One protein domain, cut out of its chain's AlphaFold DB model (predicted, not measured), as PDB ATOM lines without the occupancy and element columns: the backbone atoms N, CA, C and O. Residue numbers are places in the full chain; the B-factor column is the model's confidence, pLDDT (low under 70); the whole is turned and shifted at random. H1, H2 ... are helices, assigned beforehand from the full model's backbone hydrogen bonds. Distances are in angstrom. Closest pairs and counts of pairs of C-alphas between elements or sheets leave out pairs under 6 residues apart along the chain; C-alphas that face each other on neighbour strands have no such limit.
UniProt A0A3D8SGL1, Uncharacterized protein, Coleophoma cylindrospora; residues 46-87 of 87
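Overview. This is residues 46 to 87 of the 87 residues of an uncharacterized protein of Coleophoma cylindrospora (UniProt A0A3D8SGL1). Three short helices sit along a loose, drawn-out chain: H1 leads through a tight link into the small H2, which packs on H3 near Trp 70. The chain between H2 and H3 makes a wide loop whose residues 61 to 66 stick out, and residues 75 to 87 stick out as a long tail, so that the loop and the tail make the two ends of the longest axis. The printed part has 42 residues, with three named helices in the order H1, H2, H3 and no named strand; the class is all helix, though under half of the residues, 18 of 42, are in named elements. The whole is loose, with a radius of gyration of the C-alphas of 13.1 A, and its outline is flat, spanning 43 by 26 by 13 A.

Arrangement. H1, residues 47 to 52, touches no helix. It is close to but not clearly touching H2, residues 54 to 57; their closest C-alphas are those of Lys 50 and Leu 56, 6.8 A apart. H2 and H3, residues 69 to 76, touch, with 5 pairs of C-alphas within 8 A. The closest C-alphas of this pair are those of Trp 55 and Trp 70, 5.0 A apart, and the two centres are 10.7 A apart. H1 and H3 are apart, but only just, with their closest C-alphas at 8.4 A. In H1 and H3 every O i to N i+4 pair is within hydrogen-bond range. H2, with 4 residues, is too short for such a pair, and its one O i to N i+3 pair is not within range.

Along the chain. H1 runs from Glu 47, with its C-alpha at (364.722, 108.061, 271.935), to Thr 52, and is 9.1 A long from first to last C-alpha. H2 runs from Pro 54 to Thr 57 and is 5.7 A long from first to last C-alpha. H3, the longest helix with 8 residues, runs from Pro 69, with its C-alpha at (373.359, 97.558, 264.071), to Gln 76, with its C-alpha at (367.843, 88.549, 267.094), and measures 11.0 A from first to last C-alpha.

Size, cuts and confidence. The two C-alphas farthest apart are those of Lys 63 and Trp 87, at 43.1 A. The printed part has no cut, and Trp 87 is the chain's last residue. The link from H1 to H2, one residue, is tight, and the link from H2 to H3, 11 residues, is long. Residues 61 to 66 stand free, and so do residues 75 to 87, of which 75 to 76 belong to H3. The mean pLDDT of the printed part is 73.9, and in this predicted model residues 78 to 87 are under 70.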
ATOM      1  N   SER A  46     360.335 108.485 269.779       85.38
ATOM      2  CA  SER A  46     361.056 108.748 271.023       85.38
ATOM      3  C   SER A  46     362.475 108.163 270.973       85.38
ATOM      4  O   SER A  46     362.808 107.322 270.133       85.38
ATOM      5  N   GLU A  47     363.363 108.617 271.857       81.50
ATOM      6  CA  GLU A  47     364.722 108.061 271.935       81.50
ATOM      7  C   GLU A  47     364.730 106.576 272.318       81.50
ATOM      8  O   GLU A  47     365.612 105.830 271.893       81.50
ATOM      9  N   GLU A  48     363.735 106.132 273.081       82.69
ATOM     10  CA  GLU A  48     363.569 104.735 273.484       82.69
ATOM     11  C   GLU A  48     363.165 103.859 272.292       82.69
ATOM     12  O   GLU A  48     363.758 102.805 272.058       82.69
ATOM     13  N   GLU A  49     362.238 104.340 271.466       81.06
ATOM     14  CA  GLU A  49     361.801 103.670 270.236       81.06
ATOM     15  C   GLU A  49     362.910 103.609 269.177       81.06
ATOM     16  O   GLU A  49     363.052 102.629 268.447       81.06
ATOM     17  N   LYS A  50     363.764 104.632 269.108       81.00
ATOM     18  CA  LYS A  50     364.930 104.624 268.210       81.00
ATOM     19  C   LYS A  50     365.955 103.558 268.589       81.00
ATOM     20  O   LYS A  50     366.627 103.032 267.705       81.00
ATOM     21  N   LYS A  51     366.080 103.223 269.878       80.88
ATOM     22  CA  LYS A  51     366.979 102.155 270.348       80.88
ATOM     23  C   LYS A  51     366.458 100.771 269.978       80.88
ATOM     24  O   LYS A  51     367.252  99.902 269.626       80.88
ATOM     25  N   THR A  52     365.142 100.566 270.023       81.19
ATOM     26  CA  THR A  52     364.526  99.299 269.601       81.19
ATOM     27  C   THR A  52     364.505  99.143 268.080       81.19
ATOM     28  O   THR A  52     364.485  98.013 267.586       81.19
ATOM     29  N   MET A  53     364.574 100.257 267.337       78.69
ATOM     30  CA  MET A  53     364.538 100.304 265.873       78.69
ATOM     31  C   MET A  53     365.823 100.877 265.247       78.69
ATOM     32  O   MET A  53     365.795 101.944 264.625       78.69
ATOM     33  N   PRO A  54     366.966 100.170 265.330       77.06
ATOM     34  CA  PRO A  54     368.254 100.702 264.875       77.06
ATOM     35  C   PRO A  54     368.325 100.974 263.363       77.06
ATOM     36  O   PRO A  54     369.168 101.748 262.923       77.06
ATOM     37  N   TRP A  55     367.453 100.374 262.542       79.00
ATOM     38  CA  TRP A  55     367.397 100.647 261.096       79.00
ATOM     39  C   TRP A  55     366.867 102.047 260.762       79.00
ATOM     40  O   TRP A  55     367.078 102.520 259.649       79.00
ATOM     41  N   LEU A  56     366.169 102.695 261.699       79.50
ATOM     42  CA  LEU A  56     365.559 104.008 261.498       79.50
ATOM     43  C   LEU A  56     366.600 105.135 261.515       79.50
ATOM     44  O   LEU A  56     366.458 106.141 260.824       79.50
ATOM     45  N   THR A  57     367.630 104.967 262.344       77.19
ATOM     46  CA  THR A  57     368.684 105.955 262.601       77.19
ATOM     47  C   THR A  57     370.019 105.575 261.972       77.19
ATOM     48  O   THR A  57     370.920 106.412 261.920       77.19
ATOM     49  N   TRP A  58     370.154 104.345 261.469       76.75
ATOM     50  CA  TRP A  58     371.384 103.890 260.839       76.75
ATOM     51  C   TRP A  58     371.694 104.675 259.564       76.75
ATOM     52  O   TRP A  58     370.881 104.773 258.642       76.75
ATOM     53  N   LYS A  59     372.920 105.190 259.502       77.12
ATOM     54  CA  LYS A  59     373.531 105.759 258.305       77.12
ATOM     55  C   LYS A  59     374.837 105.026 258.039       77.12
ATOM     56  O   LYS A  59     375.466 104.508 258.955       77.12
ATOM     57  N   PHE A  60     375.207 104.946 256.767       78.62
ATOM     58  CA  PHE A  60     376.470 104.342 256.379       78.62
ATOM     59  C   PHE A  60     377.631 105.231 256.834       78.62
ATOM     60  O   PHE A  60     377.732 106.373 256.391       78.62
ATOM     61  N   ASP A  61     378.501 104.679 257.679       82.12
ATOM     62  CA  ASP A  61     379.741 105.317 258.108       82.12
ATOM     63  C   ASP A  61     380.933 104.709 257.361       82.12
ATOM     64  O   ASP A  61     381.257 103.530 257.516       82.12
ATOM     65  N   GLU A  62     381.638 105.531 256.582       81.88
ATOM     66  CA  GLU A  62     382.810 105.106 255.796       81.88
ATOM     67  C   GLU A  62     383.958 104.574 256.661       81.88
ATOM     68  O   GLU A  62     384.723 103.713 256.232       81.88
ATOM     69  N   LYS A  63     384.071 105.063 257.900       85.94
ATOM     70  CA  LYS A  63     385.127 104.664 258.840       85.94
ATOM     71  C   LYS A  63     384.932 103.247 259.377       85.94
ATOM     72  O   LYS A  63     385.911 102.593 259.712       85.94
ATOM     73  N   ASN A  64     383.687 102.779 259.441       77.75
ATOM     74  CA  ASN A  64     383.320 101.477 259.989       77.75
ATOM     75  C   ASN A  64     382.296 100.790 259.065       77.75
ATOM     76  O   ASN A  64     381.135 100.623 259.433       77.75
ATOM     77  N   PRO A  65     382.709 100.326 257.872       77.25
ATOM     78  CA  PRO A  65     381.793  99.774 256.860       77.25
ATOM     79  C   PRO A  65     381.104  98.462 257.290       77.25
ATOM     80  O   PRO A  65     380.129  98.002 256.673       77.25
ATOM     81  N   THR A  66     381.633  97.837 258.341       78.44
ATOM     82  CA  THR A  66     381.123  96.601 258.939       78.44
ATOM     83  C   THR A  66     380.052  96.872 259.996       78.44
ATOM     84  O   THR A  66     379.279  95.961 260.301       78.44
ATOM     85  N   ASP A  67     379.966  98.096 260.528       78.00
ATOM     86  CA  ASP A  67     379.028  98.411 261.600       78.00
ATOM     87  C   ASP A  67     377.609  98.605 261.050       78.00
ATOM     88  O   ASP A  67     377.267  99.566 260.353       78.00
ATOM     89  N   ARG A  68     376.783  97.589 261.289       80.12
ATOM     90  CA  ARG A  68     375.410  97.478 260.793       80.12
ATOM     91  C   ARG A  68     374.534  97.016 261.955       80.12
ATOM     92  O   ARG A  68     374.192  95.835 262.009       80.12
ATOM     93  N   PRO A  69     374.160  97.901 262.893       79.31
ATOM     94  CA  PRO A  69     373.359  97.558 264.071       79.31
ATOM     95  C   PRO A  69     372.015  96.898 263.719       79.31
ATOM     96  O   PRO A  69     371.573  95.977 264.405       79.31
ATOM     97  N   TRP A  70     371.406  97.258 262.582       77.31
ATOM     98  CA  TRP A  70     370.205  96.581 262.070       77.31
ATOM     99  C   TRP A  70     370.431  95.096 261.756       77.31
ATOM    100  O   TRP A  70     369.492  94.305 261.819       77.31
ATOM    101  N   ARG A  71     371.667  94.690 261.440       81.31
ATOM    102  CA  ARG A  71     372.018  93.293 261.174       81.31
ATOM    103  C   ARG A  71     371.926  92.468 262.451       81.31
ATOM    104  O   ARG A  71     371.348  91.391 262.415       81.31
ATOM    105  N   GLN A  72     372.446  92.975 263.570       80.62
ATOM    106  CA  GLN A  72     372.317  92.311 264.871       80.62
ATOM    107  C   GLN A  72     370.851  92.209 265.293       80.62
ATOM    108  O   GLN A  72     370.405  91.132 265.683       80.62
ATOM    109  N   TRP A  73     370.082  93.285 265.112       80.69
ATOM    110  CA  TRP A  73     368.642  93.265 265.353       80.69
ATOM    111  C   TRP A  73     367.921  92.221 264.483       80.69
ATOM    112  O   TRP A  73     367.124  91.443 265.000       80.69
ATOM    113  N   MET A  74     368.233  92.130 263.186       76.88
ATOM    114  CA  MET A  74     367.652  91.107 262.306       76.88
ATOM    115  C   MET A  74     367.994  89.691 262.760       76.88
ATOM    116  O   MET A  74     367.119  88.834 262.726       76.88
ATOM    117  N   LEU A  75     369.242  89.442 263.181       81.88
ATOM    118  CA  LEU A  75     369.668  88.144 263.712       81.88
ATOM    119  C   LEU A  75     368.887  87.773 264.987       81.88
ATOM    120  O   LEU A  75     368.474  86.628 265.135       81.88
ATOM    121  N   GLN A  76     368.634  88.742 265.871       80.62
ATOM    122  CA  GLN A  76     367.843  88.549 267.094       80.62
ATOM    123  C   GLN A  76     366.346  88.335 266.811       80.62
ATOM    124  O   GLN A  76     365.685  87.585 267.521       80.62
ATOM    125  N   ASN A  77     365.813  88.949 265.751       76.06
ATOM    126  CA  ASN A  77     364.399  88.877 265.363       76.06
ATOM    127  C   ASN A  77     364.129  87.844 264.251       76.06
ATOM    128  O   ASN A  77     363.084  87.873 263.604       76.06
ATOM    129  N   GLN A  78     365.044  86.895 264.015       69.62
ATOM    130  CA  GLN A  78     364.871  85.876 262.972       69.62
ATOM    131  C   GLN A  78     363.591  85.052 263.140       69.62
ATOM    132  O   GLN A  78     362.985  84.691 262.135       69.62
ATOM    133  N   GLY A  79     363.158  84.797 264.382       66.44
ATOM    134  CA  GLY A  79     361.932  84.049 264.689       66.44
ATOM    135  C   GLY A  79     360.634  84.785 264.330       66.44
ATOM    136  O   GLY A  79     359.654  84.150 263.957       66.44
ATOM    137  N   THR A  80     360.626  86.117 264.376       58.97
ATOM    138  CA  THR A  80     359.489  86.964 263.970       58.97
ATOM    139  C   THR A  80     359.518  87.320 262.480       58.97
ATOM    140  O   THR A  80     358.481  87.643 261.905       58.97
ATOM    141  N   VAL A  81     360.680  87.207 261.825       54.81
ATOM    142  CA  VAL A  81     360.878  87.459 260.382       54.81
ATOM    143  C   VAL A  81     360.745  86.167 259.543       54.81
ATOM    144  O   VAL A  81     361.048  86.148 258.346       54.81
ATOM    145  N   VAL A  82     360.260  85.061 260.124       55.72
ATOM    146  CA  VAL A  82     360.070  83.801 259.388       55.72
ATOM    147  C   VAL A  82     358.982  83.952 258.318       55.72
ATOM    148  O   VAL A  82     357.792  84.049 258.596       55.72
ATOM    149  N   ARG A  83     359.457  83.969 257.067       54.56
ATOM    150  CA  ARG A  83     358.821  83.581 255.797       54.56
ATOM    151  C   ARG A  83     357.286  83.493 255.820       54.56
ATOM    152  O   ARG A  83     356.720  82.426 256.042       54.56
ATOM    153  N   ARG A  84     356.609  84.559 255.372       49.81
ATOM    154  CA  ARG A  84     355.344  84.382 254.636       49.81
ATOM    155  C   ARG A  84     355.655  83.540 253.390       49.81
ATOM    156  O   ARG A  84     356.153  84.084 252.411       49.81
ATOM    157  N   GLY A  85     355.434  82.229 253.452       51.91
ATOM    158  CA  GLY A  85     355.594  81.344 252.291       51.91
ATOM    159  C   GLY A  85     356.116  79.930 252.545       51.91
ATOM    160  O   GLY A  85     356.385  79.240 251.573       51.91
ATOM    161  N   ALA A  86     356.276  79.485 253.793       45.47
ATOM    162  CA  ALA A  86     356.429  78.059 254.081       45.47
ATOM    163  C   ALA A  86     355.067  77.503 254.526       45.47
ATOM    164  O   ALA A  86     354.738  77.548 255.709       45.47
ATOM    165  N   TRP A  87     354.269  77.086 253.545       40.75
ATOM    166  CA  TRP A  87     353.234  76.065 253.709       40.75
ATOM    167  C   TRP A  87     353.783  74.766 253.129       40.75
ATOM    168  O   TRP A  87     354.491  74.863 252.098       40.75
TER     169      TRP A  87